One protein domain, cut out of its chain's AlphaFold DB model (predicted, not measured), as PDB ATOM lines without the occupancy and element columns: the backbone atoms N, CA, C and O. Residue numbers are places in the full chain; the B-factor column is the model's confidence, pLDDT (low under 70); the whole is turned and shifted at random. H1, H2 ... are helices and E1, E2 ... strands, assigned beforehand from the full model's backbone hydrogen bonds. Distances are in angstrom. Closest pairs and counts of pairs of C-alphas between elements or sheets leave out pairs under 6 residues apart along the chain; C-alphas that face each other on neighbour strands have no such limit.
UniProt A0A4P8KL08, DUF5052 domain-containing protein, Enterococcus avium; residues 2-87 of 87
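What this domain is: This is residues 2 to 87 of the 87 residues of the protein "DUF5052 domain-containing protein" of Enterococcus avium (UniProt A0A4P8KL08). Picture a small sandwich, two three-stranded sheets face to face with their strands at 34 degrees, and a long helical arm reaching away from it. H1 and the part of H2 up to residue 21 stick out free, and the far end of H2 only grazes the sheet E2 E1 E6. The printed part has 86 residues, with two named helices and then six named strands along the chain; the sheets run E2 E1 E6 and E3 E4 E5, both antiparallel, and the class is mixed, helices and strands. The whole is only just extended, close to loose, with a radius of gyration of the C-alphas of 18.2 A and spans of 62 by 26 by 19 A.

How they stand to each other: Start at H1, residues 2 to 13, which is apart from H2, residues 16 to 31, though a tight link joins them. In both helices each O i to N i+4 pair is within hydrogen-bond range. H2 only grazes the first sheet, with residues 28 to 31; its closest C-alphas to E2, residues 46 to 53, are those of Leu 29 and Lys 53, 6.4 A apart. In that sheet E1, residues 34 to 40, is the inner strand, and it forms a hairpin with E2, where N 37 and O 50 are 2.8 A apart. On the other side of E1 look for E6, residues 81 to 86, with N 38 and O 83 at 2.9 A. E3, residues 56 to 58, E4, residues 62 to 66, and E5, residues 72 to 76, make a meander, each strand the antiparallel neighbour of the one before: N 57 and O 64 are 2.8 A apart, N 73 and O 65 also 2.8 A. The parts of the two sheets that face each other are 10.0 A centre to centre, their best planes 6 degrees apart. Across them, the closest C-alphas of E4 and E6 are those of Val 63 and Ala 82, at 7.5 A.

Where its parts are: Find C-alpha 2 at (-20.235, -2.006, 236.968); from there H1 runs 17.2 A. H2 covers 22.0 A, ending at C-alpha 31, (10.779, 0.543, 205.162). E1 measures 20.1 A and E2 20.6 A, while E3 measures 6.3 A, E4 13.5 A and E5 13.2 A. E6 runs 16.5 A to C-alpha 86 at (13.238, 10.149, 196.150).

The domain as a whole: The two C-alphas farthest apart are those of Ala 3 and Thr 43, 62.4 A. Without residues 2 to 21, the body spans 40 by 21 by 17 A. The printed part has no cut, and its links are tight. Mean pLDDT of the printed part is 79.5; residues 2 to 32 are under 70.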
ATOM      1  N   THR A   2     -21.543  -2.666 237.167       56.47
ATOM      2  CA  THR A   2     -20.235  -2.006 236.968       56.47
ATOM      3  C   THR A   2     -19.135  -2.922 236.412       56.47
ATOM      4  O   THR A   2     -18.341  -2.479 235.592       56.47
ATOM      5  N   ALA A   3     -19.114  -4.209 236.775       56.09
ATOM      6  CA  ALA A   3     -18.086  -5.147 236.299       56.09
ATOM      7  C   ALA A   3     -18.155  -5.424 234.782       56.09
ATOM      8  O   ALA A   3     -17.126  -5.552 234.128       56.09
ATOM      9  N   VAL A   4     -19.362  -5.453 234.204       59.78
ATOM     10  CA  VAL A   4     -19.571  -5.718 232.767       59.78
ATOM     11  C   VAL A   4     -19.010  -4.586 231.898       59.78
ATOM     12  O   VAL A   4     -18.421  -4.868 230.862       59.78
ATOM     13  N   LEU A   5     -19.115  -3.329 232.350       57.47
ATOM     14  CA  LEU A   5     -18.573  -2.152 231.652       57.47
ATOM     15  C   LEU A   5     -17.038  -2.105 231.651       57.47
ATOM     16  O   LEU A   5     -16.433  -1.646 230.686       57.47
ATOM     17  N   ILE A   6     -16.398  -2.593 232.715       59.97
ATOM     18  CA  ILE A   6     -14.932  -2.633 232.813       59.97
ATOM     19  C   ILE A   6     -14.369  -3.736 231.904       59.97
ATOM     20  O   ILE A   6     -13.372  -3.530 231.218       59.97
ATOM     21  N   ILE A   7     -15.042  -4.888 231.841       60.25
ATOM     22  CA  ILE A   7     -14.630  -6.016 230.995       60.25
ATOM     23  C   ILE A   7     -14.815  -5.684 229.506       60.25
ATOM     24  O   ILE A   7     -13.940  -6.005 228.702       60.25
ATOM     25  N   THR A   8     -15.892  -4.988 229.123       59.16
ATOM     26  CA  THR A   8     -16.069  -4.530 227.735       59.16
ATOM     27  C   THR A   8     -15.072  -3.439 227.347       59.16
ATOM     28  O   THR A   8     -14.557  -3.478 226.232       59.16
ATOM     29  N   ALA A   9     -14.721  -2.516 228.251       58.91
ATOM     30  CA  ALA A   9     -13.691  -1.504 227.995       58.91
ATOM     31  C   ALA A   9     -12.292  -2.118 227.784       58.91
ATOM     32  O   ALA A   9     -11.563  -1.701 226.883       58.91
ATOM     33  N   LEU A  10     -11.933  -3.155 228.551       57.19
ATOM     34  CA  LEU A  10     -10.673  -3.886 228.369       57.19
ATOM     35  C   LEU A  10     -10.678  -4.741 227.090       57.19
ATOM     36  O   LEU A  10      -9.671  -4.783 226.385       57.19
ATOM     37  N   ALA A  11     -11.815  -5.341 226.726       56.44
ATOM     38  CA  ALA A  11     -11.962  -6.079 225.467       56.44
ATOM     39  C   ALA A  11     -11.874  -5.174 224.218       56.44
ATOM     40  O   ALA A  11     -11.399  -5.615 223.174       56.44
ATOM     41  N   LEU A  12     -12.273  -3.901 224.327       54.59
ATOM     42  CA  LEU A  12     -12.130  -2.890 223.269       54.59
ATOM     43  C   LEU A  12     -10.714  -2.291 223.197       54.59
ATOM     44  O   LEU A  12     -10.279  -1.877 222.125       54.59
ATOM     45  N   SER A  13      -9.961  -2.286 224.303       53.91
ATOM     46  CA  SER A  13      -8.547  -1.870 224.303       53.91
ATOM     47  C   SER A  13      -7.614  -2.863 223.588       53.91
ATOM     48  O   SER A  13      -6.503  -2.503 223.215       53.91
ATOM     49  N   GLY A  14      -8.101  -4.085 223.340       50.00
ATOM     50  CA  GLY A  14      -7.482  -5.108 222.496       50.00
ATOM     51  C   GLY A  14      -8.094  -5.199 221.096       50.00
ATOM     52  O   GLY A  14      -7.981  -6.239 220.446       50.00
ATOM     53  N   CYS A  15      -8.789  -4.158 220.616       52.56
ATOM     54  CA  CYS A  15      -9.247  -4.129 219.234       52.56
ATOM     55  C   CYS A  15      -8.027  -4.275 218.322       52.56
ATOM     56  O   CYS A  15      -7.250  -3.337 218.163       52.56
ATOM     57  N   ALA A  16      -7.913  -5.429 217.663       54.00
ATOM     58  CA  ALA A  16      -6.908  -5.730 216.646       54.00
ATOM     59  C   ALA A  16      -6.733  -4.607 215.605       54.00
ATOM     60  O   ALA A  16      -5.702  -4.529 214.953       54.00
ATOM     61  N   SER A  17      -7.719  -3.715 215.461       53.22
ATOM     62  CA  SER A  17      -7.620  -2.473 214.696       53.22
ATOM     63  C   SER A  17      -6.502  -1.534 215.174       53.22
ATOM     64  O   SER A  17      -5.764  -1.060 214.323       53.22
ATOM     65  N   TRP A  18      -6.308  -1.303 216.479       53.25
ATOM     66  CA  TRP A  18      -5.253  -0.405 216.977       53.25
ATOM     67  C   TRP A  18      -3.868  -1.031 216.812       53.25
ATOM     68  O   TRP A  18      -2.946  -0.379 216.326       53.25
ATOM     69  N   ASP A  19      -3.726  -2.317 217.132       57.50
ATOM     70  CA  ASP A  19      -2.470  -3.040 216.916       57.50
ATOM     71  C   ASP A  19      -2.124  -3.160 215.429       57.50
ATOM     72  O   ASP A  19      -0.955  -3.085 215.058       57.50
ATOM     73  N   ARG A  20      -3.127  -3.286 214.554       58.53
ATOM     74  CA  ARG A  20      -2.933  -3.295 213.101       58.53
ATOM     75  C   ARG A  20      -2.611  -1.907 212.559       58.53
ATOM     76  O   ARG A  20      -1.779  -1.814 211.666       58.53
ATOM     77  N   LEU A  21      -3.195  -0.850 213.125       58.56
ATOM     78  CA  LEU A  21      -2.845   0.530 212.798       58.56
ATOM     79  C   LEU A  21      -1.390   0.806 213.200       58.56
ATOM     80  O   LEU A  21      -0.590   1.172 212.354       58.56
ATOM     81  N   LYS A  22      -0.993   0.477 214.436       58.47
ATOM     82  CA  LYS A  22       0.406   0.574 214.891       58.47
ATOM     83  C   LYS A  22       1.369  -0.280 214.067       58.47
ATOM     84  O   LYS A  22       2.461   0.185 213.772       58.47
ATOM     85  N   LYS A  23       1.002  -1.513 213.701       58.88
ATOM     86  CA  LYS A  23       1.852  -2.381 212.865       58.88
ATOM     87  C   LYS A  23       1.994  -1.865 211.438       58.88
ATOM     88  O   LYS A  23       3.110  -1.880 210.941       58.88
ATOM     89  N   SER A  24       0.907  -1.401 210.817       58.94
ATOM     90  CA  SER A  24       0.954  -0.737 209.505       58.94
ATOM     91  C   SER A  24       1.901   0.456 209.565       58.94
ATOM     92  O   SER A  24       2.831   0.545 208.777       58.94
ATOM     93  N   TRP A  25       1.747   1.290 210.594       56.69
ATOM     94  CA  TRP A  25       2.547   2.500 210.762       56.69
ATOM     95  C   TRP A  25       4.014   2.173 211.029       56.69
ATOM     96  O   TRP A  25       4.901   2.760 210.427       56.69
ATOM     97  N   SER A  26       4.292   1.186 211.881       56.62
ATOM     98  CA  SER A  26       5.658   0.738 212.152       56.62
ATOM     99  C   SER A  26       6.320   0.078 210.937       56.62
ATOM    100  O   SER A  26       7.540   0.161 210.828       56.62
ATOM    101  N   SER A  27       5.569  -0.588 210.050       56.16
ATOM    102  CA  SER A  27       6.140  -1.158 208.821       56.16
ATOM    103  C   SER A  27       6.375  -0.103 207.742       56.16
ATOM    104  O   SER A  27       7.396  -0.172 207.068       56.16
ATOM    105  N   GLU A  28       5.474   0.875 207.612       56.44
ATOM    106  CA  GLU A  28       5.622   2.011 206.688       56.44
ATOM    107  C   GLU A  28       6.800   2.909 207.111       56.44
ATOM    108  O   GLU A  28       7.607   3.308 206.279       56.44
ATOM    109  N   LEU A  29       6.989   3.126 208.418       56.75
ATOM    110  CA  LEU A  29       8.126   3.885 208.956       56.75
ATOM    111  C   LEU A  29       9.458   3.129 208.907       56.75
ATOM    112  O   LEU A  29      10.517   3.738 208.787       56.75
ATOM    113  N   GLY A  30       9.425   1.799 209.017       56.62
ATOM    114  CA  GLY A  30      10.632   0.970 208.994       56.62
ATOM    115  C   GLY A  30      11.224   0.759 207.598       56.62
ATOM    116  O   GLY A  30      12.421   0.500 207.498       56.62
ATOM    117  N   ASN A  31      10.406   0.873 206.543       64.81
ATOM    118  CA  ASN A  31      10.779   0.543 205.162       64.81
ATOM    119  C   ASN A  31      10.540   1.673 204.140       64.81
ATOM    120  O   ASN A  31      10.821   1.464 202.960       64.81
ATOM    121  N   GLY A  32      10.023   2.836 204.548       66.56
ATOM    122  CA  GLY A  32       9.802   3.964 203.641       66.56
ATOM    123  C   GLY A  32      11.111   4.513 203.057       66.56
ATOM    124  O   GLY A  32      12.131   4.582 203.752       66.56
ATOM    125  N   LEU A  33      11.081   4.912 201.781       82.81
ATOM    126  CA  LEU A  33      12.191   5.639 201.154       82.81
ATOM    127  C   LEU A  33      12.294   7.049 201.740       82.81
ATOM    128  O   LEU A  33      11.294   7.632 202.167       82.81
ATOM    129  N   GLU A  34      13.506   7.602 201.742       90.56
ATOM    130  CA  GLU A  34      13.699   9.007 202.077       90.56
ATOM    131  C   GLU A  34      13.148   9.858 200.930       90.56
ATOM    132  O   GLU A  34      13.588   9.748 199.783       90.56
ATOM    133  N   ARG A  35      12.133  10.667 201.239       92.44
ATOM    134  CA  ARG A  35      11.424  11.493 200.268       92.44
ATOM    135  C   ARG A  35      11.353  12.943 200.719       92.44
ATOM    136  O   ARG A  35      11.410  13.273 201.904       92.44
ATOM    137  N   GLU A  36      11.216  13.818 199.739       95.38
ATOM    138  CA  GLU A  36      10.944  15.239 199.917       95.38
ATOM    139  C   GLU A  36       9.729  15.594 199.064       95.38
ATOM    140  O   GLU A  36       9.687  15.296 197.870       95.38
ATOM    141  N   VAL A  37       8.721  16.193 199.696       95.62
ATOM    142  CA  VAL A  37       7.489  16.649 199.056       95.62
ATOM    143  C   VAL A  37       7.525  18.163 199.021       95.62
ATOM    144  O   VAL A  37       7.477  18.802 200.066       95.62
ATOM    145  N   VAL A  38       7.532  18.735 197.821       96.94
ATOM    146  CA  VAL A  38       7.453  20.181 197.601       96.94
ATOM    147  C   VAL A  38       6.189  20.482 196.814       96.94
ATOM    148  O   VAL A  38       5.947  19.893 195.761       96.94
ATOM    149  N   ILE A  39       5.373  21.410 197.304       95.56
ATOM    150  CA  ILE A  39       4.177  21.872 196.601       95.56
ATOM    151  C   ILE A  39       4.338  23.348 196.297       95.56
ATOM    152  O   ILE A  39       4.570  24.166 197.191       95.56
ATOM    153  N   THR A  40       4.173  23.682 195.024       96.38
ATOM    154  CA  THR A  40       4.260  25.046 194.515       96.38
ATOM    155  C   THR A  40       2.917  25.502 193.975       96.38
ATOM    156  O   THR A  40       2.237  24.742 193.281       96.38
ATOM    157  N   ASP A  41       2.556  26.756 194.229       94.06
ATOM    158  CA  ASP A  41       1.407  27.378 193.573       94.06
ATOM    159  C   ASP A  41       1.684  27.675 192.085       94.06
ATOM    160  O   ASP A  41       2.795  27.501 191.581       94.06
ATOM    161  N   GLN A  42       0.670  28.171 191.369       92.38
ATOM    162  CA  GLN A  42       0.780  28.546 189.954       92.38
ATOM    163  C   GLN A  42       1.805  29.659 189.647       92.38
ATOM    164  O   GLN A  42       2.114  29.897 188.482       92.38
ATOM    165  N   THR A  43       2.311  30.371 190.658       94.25
ATOM    166  CA  THR A  43       3.363  31.391 190.499       94.25
ATOM    167  C   THR A  43       4.769  30.813 190.662       94.25
ATOM    168  O   THR A  43       5.752  31.527 190.475       94.25
ATOM    169  N   GLY A  44       4.872  29.521 190.997       91.62
ATOM    170  CA  GLY A  44       6.127  28.847 191.318       91.62
ATOM    171  C   GLY A  44       6.576  29.054 192.766       91.62
ATOM    172  O   GLY A  44       7.680  28.649 193.127       91.62
ATOM    173  N   LYS A  45       5.751  29.674 193.618       95.62
ATOM    174  CA  LYS A  45       6.070  29.859 195.035       95.62
ATOM    175  C   LYS A  45       5.807  28.563 195.796       95.62
ATOM    176  O   LYS A  45       4.716  28.003 195.706       95.62
ATOM    177  N   VAL A  46       6.772  28.133 196.608       96.56
ATOM    178  CA  VAL A  46       6.595  27.019 197.549       96.56
ATOM    179  C   VAL A  46       5.547  27.397 198.598       96.56
ATOM    180  O   VAL A  46       5.680  28.401 199.304       96.56
ATOM    181  N   VAL A  47       4.486  26.599 198.679       95.69
ATOM    182  CA  VAL A  47       3.398  26.749 199.658       95.69
ATOM    183  C   VAL A  47       3.428  25.664 200.726       95.69
ATOM    184  O   VAL A  47       2.831  25.840 201.788       95.69
ATOM    185  N   TYR A  48       4.123  24.560 200.459       95.69
ATOM    186  CA  TYR A  48       4.306  23.470 201.400       95.69
ATOM    187  C   TYR A  48       5.569  22.676 201.068       95.69
ATOM    188  O   TYR A  48       5.868  22.456 199.895       95.69
ATOM    189  N   GLU A  49       6.266  22.232 202.106       95.75
ATOM    190  CA  GLU A  49       7.476  21.426 202.010       95.75
ATOM    191  C   GLU A  49       7.557  20.500 203.227       95.75
ATOM    192  O   GLU A  49       7.314  20.944 204.354       95.75
ATOM    193  N   ASP A  50       7.868  19.226 202.999       95.44
ATOM    194  CA  ASP A  50       8.193  18.270 204.059       95.44
ATOM    195  C   ASP A  50       9.209  17.236 203.564       95.44
ATOM    196  O   ASP A  50       9.263  16.918 202.372       95.44
ATOM    197  N   SER A  51      10.004  16.686 204.479       94.12
ATOM    198  CA  SER A  51      10.981  15.644 204.171       94.12
ATOM    199  C   SER A  51      11.079  14.626 205.298       94.12
ATOM    200  O   SER A  51      10.992  14.965 206.476       94.12
ATOM    201  N   GLY A  52      11.279  13.365 204.927       91.38
ATOM    202  CA  GLY A  52      11.413  12.268 205.873       91.38
ATOM    203  C   GLY A  52      11.288  10.913 205.195       91.38
ATOM    204  O   GLY A  52      11.270  10.804 203.967       91.38
ATOM    205  N   LYS A  53      11.202   9.861 206.008       90.00
ATOM    206  CA  LYS A  53      10.954   8.499 205.530       90.00
ATOM    207  C   LYS A  53       9.470   8.197 205.562       90.00
ATOM    208  O   LYS A  53       8.896   7.974 206.626       90.00
ATOM    209  N   PHE A  54       8.854   8.193 204.392       89.00
ATOM    210  CA  PHE A  54       7.434   7.902 204.259       89.00
ATOM    211  C   PHE A  54       7.105   7.409 202.859       89.00
ATOM    212  O   PHE A  54       7.755   7.770 201.875       89.00
ATOM    213  N   ASP A  55       6.043   6.617 202.767       88.81
ATOM    214  CA  ASP A  55       5.398   6.300 201.501       88.81
ATOM    215  C   ASP A  55       4.380   7.377 201.136       88.81
ATOM    216  O   ASP A  55       3.592   7.831 201.969       88.81
ATOM    217  N   VAL A  56       4.424   7.811 199.876       91.31
ATOM    218  CA  VAL A  56       3.600   8.904 199.359       91.31
ATOM    219  C   VAL A  56       2.685   8.412 198.244       91.31
ATOM    220  O   VAL A  56       3.114   7.792 197.274       91.31
ATOM    221  N   GLU A  57       1.396   8.698 198.393       92.44
ATOM    222  CA  GLU A  57       0.362   8.483 197.385       92.44
ATOM    223  C   GLU A  57       0.124   9.814 196.663       92.44
ATOM    224  O   GLU A  57      -0.310  10.794 197.276       92.44
ATOM    225  N   VAL A  58       0.388   9.844 195.358       91.88
ATOM    226  CA  VAL A  58       0.112  11.001 194.499       91.88
ATOM    227  C   VAL A  58      -0.949  10.620 193.476       91.88
ATOM    228  O   VAL A  58      -0.857   9.580 192.826       91.88
ATOM    229  N   ASN A  59      -1.964  11.466 193.334       91.62
ATOM    230  CA  ASN A  59      -2.921  11.406 192.236       91.62
ATOM    231  C   ASN A  59      -3.206  12.817 191.700       91.62
ATOM    232  O   ASN A  59      -2.704  13.799 192.244       91.62
ATOM    233  N   ASP A  60      -4.052  12.912 190.674       88.75
ATOM    234  CA  ASP A  60      -4.368  14.168 189.978       88.75
ATOM    235  C   ASP A  60      -4.897  15.290 190.891       88.75
ATOM    236  O   ASP A  60      -4.840  16.464 190.535       88.75
ATOM    237  N   TYR A  61      -5.425  14.951 192.068       93.50
ATOM    238  CA  TYR A  61      -6.111  15.896 192.947       93.50
ATOM    239  C   TYR A  61      -5.405  16.123 194.279       93.50
ATOM    240  O   TYR A  61      -5.662  17.142 194.926       93.50
ATOM    241  N   ARG A  62      -4.575  15.179 194.736       95.12
ATOM    242  CA  ARG A  62      -3.968  15.244 196.066       95.12
ATOM    243  C   ARG A  62      -2.636  14.514 196.184       95.12
ATOM    244  O   ARG A  62      -2.387  13.509 195.523       95.12
ATOM    245  N   VAL A  63      -1.869  14.969 197.168       95.62
ATOM    246  CA  VAL A  63      -0.756  14.241 197.781       95.62
ATOM    247  C   VAL A  63      -1.193  13.771 199.163       95.62
ATOM    248  O   VAL A  63      -1.780  14.539 199.929       95.62
ATOM    249  N   LYS A  64      -0.934  12.505 199.486       95.38
ATOM    250  CA  LYS A  64      -1.272  11.911 200.778       95.38
ATOM    251  C   LYS A  64      -0.121  11.059 201.294       95.38
ATOM    252  O   LYS A  64       0.379  10.205 200.573       95.38
ATOM    253  N   TYR A  65       0.245  11.255 202.554       92.94
ATOM    254  CA  TYR A  65       1.257  10.451 203.240       92.94
ATOM    255  C   TYR A  65       1.096  10.566 204.760       92.94
ATOM    256  O   TYR A  65       0.332  11.401 205.256       92.94
ATOM    257  N   ILE A  66       1.785   9.703 205.500       90.88
ATOM    258  CA  ILE A  66       1.877   9.754 206.962       90.88
ATOM    259  C   ILE A  66       3.326  10.087 207.313       90.88
ATOM    260  O   ILE A  66       4.228   9.423 206.814       90.88
ATOM    261  N   ASP A  67       3.548  11.115 208.130       89.50
ATOM    262  CA  ASP A  67       4.902  11.507 208.537       89.50
ATOM    263  C   ASP A  67       5.490  10.593 209.628       89.50
ATOM    264  O   ASP A  67       4.811   9.735 210.199       89.50
ATOM    265  N   GLU A  68       6.760  10.818 209.977       85.75
ATOM    266  CA  GLU A  68       7.473  10.036 210.999       85.75
ATOM    267  C   GLU A  68       6.884  10.136 212.410       85.75
ATOM    268  O   GLU A  68       7.130   9.287 213.270       85.75
ATOM    269  N   LYS A  69       6.062  11.158 212.657       86.56
ATOM    270  CA  LYS A  69       5.340  11.355 213.918       86.56
ATOM    271  C   LYS A  69       3.966  10.690 213.886       86.56
ATOM    272  O   LYS A  69       3.241  10.750 214.880       86.56
ATOM    273  N   GLY A  70       3.602  10.063 212.769       83.38
ATOM    274  CA  GLY A  70       2.304   9.450 212.580       83.38
ATOM    275  C   GLY A  70       1.193  10.462 212.287       83.38
ATOM    276  O   GLY A  70       0.020  10.226 212.566       83.38
ATOM    277  N   LYS A  71       1.513  11.642 211.764       87.31
ATOM    278  CA  LYS A  71       0.491  12.592 211.330       87.31
ATOM    279  C   LYS A  71       0.112  12.297 209.884       87.31
ATOM    280  O   LYS A  71       0.966  12.249 209.006       87.31
ATOM    281  N   LEU A  72      -1.185  12.138 209.632       90.81
ATOM    282  CA  LEU A  72      -1.717  12.023 208.278       90.81
ATOM    283  C   LEU A  72      -1.761  13.405 207.613       90.81
ATOM    284  O   LEU A  72      -2.434  14.313 208.110       90.81
ATOM    285  N   HIS A  73      -1.111  13.530 206.462       92.81
ATOM    286  CA  HIS A  73      -1.173  14.699 205.593       92.81
ATOM    287  C   HIS A  73      -2.008  14.373 204.353       92.81
ATOM    288  O   HIS A  73      -1.822  13.340 203.711       92.81
ATOM    289  N   ILE A  74      -2.957  15.251 204.026       95.75
ATOM    290  CA  ILE A  74      -3.748  15.210 202.791       95.75
ATOM    291  C   ILE A  74      -3.725  16.621 202.219       95.75
ATOM    292  O   ILE A  74      -4.354  17.519 202.781       95.75
ATOM    293  N   ILE A  75      -3.000  16.823 201.121       95.62
ATOM    294  CA  ILE A  75      -2.880  18.129 200.474       95.62
ATOM    295  C   ILE A  75      -3.588  18.083 199.126       95.62
ATOM    296  O   ILE A  75      -3.209  17.304 198.257       95.62
ATOM    297  N   TYR A  76      -4.619  18.911 198.953       95.19
ATOM    298  CA  TYR A  76      -5.338  19.053 197.689       95.19
ATOM    299  C   TYR A  76      -4.613  20.040 196.776       95.19
ATOM    300  O   TYR A  76      -4.333  21.165 197.186       95.19
ATOM    301  N   LEU A  77      -4.321  19.623 195.544       92.69
ATOM    302  CA  LEU A  77      -3.461  20.380 194.635       92.69
ATOM    303  C   LEU A  77      -4.192  21.561 193.987       92.69
ATOM    304  O   LEU A  77      -3.658  22.668 193.958       92.69
ATOM    305  N   GLY A  78      -5.430  21.381 193.521       91.50
ATOM    306  CA  GLY A  78      -6.141  22.444 192.804       91.50
ATOM    307  C   GLY A  78      -5.349  22.901 191.571       91.50
ATOM    308  O   GLY A  78      -5.169  22.120 190.648       91.50
ATOM    309  N   ALA A  79      -4.866  24.149 191.569       90.06
ATOM    310  CA  ALA A  79      -3.981  24.696 190.529       90.06
ATOM    311  C   ALA A  79      -2.474  24.595 190.868       90.06
ATOM    312  O   ALA A  79      -1.638  25.165 190.170       90.06
ATOM    313  N   SER A  80      -2.131  23.909 191.957       92.75
ATOM    314  CA  SER A  80      -0.760  23.723 192.439       92.75
ATOM    315  C   SER A  80      -0.101  22.506 191.793       92.75
ATOM    316  O   SER A  80      -0.773  21.590 191.324       92.75
ATOM    317  N   THR A  81       1.228  22.472 191.823       92.50
ATOM    318  CA  THR A  81       2.040  21.336 191.366       92.50
ATOM    319  C   THR A  81       2.750  20.701 192.554       92.50
ATOM    320  O   THR A  81       3.263  21.419 193.410       92.50
ATOM    321  N   ALA A  82       2.789  19.368 192.603       93.31
ATOM    322  CA  ALA A  82       3.592  18.621 193.565       93.31
ATOM    323  C   ALA A  82       4.827  18.017 192.893       93.31
ATOM    324  O   ALA A  82       4.723  17.392 191.838       93.31
ATOM    325  N   VAL A  83       5.974  18.173 193.543       92.75
ATOM    326  CA  VAL A  83       7.236  17.519 193.208       92.75
ATOM    327  C   VAL A  83       7.585  16.587 194.361       92.75
ATOM    328  O   VAL A  83       7.610  17.009 195.515       92.75
ATOM    329  N   VAL A  84       7.822  15.316 194.044       92.69
ATOM    330  CA  VAL A  84       8.280  14.309 195.004       92.69
ATOM    331  C   VAL A  84       9.667  13.859 194.575       92.69
ATOM    332  O   VAL A  84       9.812  13.256 193.512       92.69
ATOM    333  N   ASN A  85      10.668  14.147 195.399       91.56
ATOM    334  CA  ASN A  85      12.034  13.682 195.193       91.56
ATOM    335  C   ASN A  85      12.270  12.433 196.049       91.56
ATOM    336  O   ASN A  85      11.967  12.444 197.241       91.56
ATOM    337  N   GLU A  86      12.816  11.374 195.455       87.38
ATOM    338  CA  GLU A  86      13.238  10.149 196.150       87.38
ATOM    339  C   GLU A  86      14.773  10.123 196.226       87.38
ATOM    340  O   GLU A  86      15.435  10.462 195.240       87.38
ATOM    341  N   LYS A  87      15.337   9.761 197.385       78.19
ATOM    342  CA  LYS A  87      16.790   9.671 197.620       78.19
ATOM    343  C   LYS A  87      17.258   8.238 197.850       78.19
ATOM    344  O   LYS A  87      16.508   7.456 198.477       78.19
TER     345      LYS A  87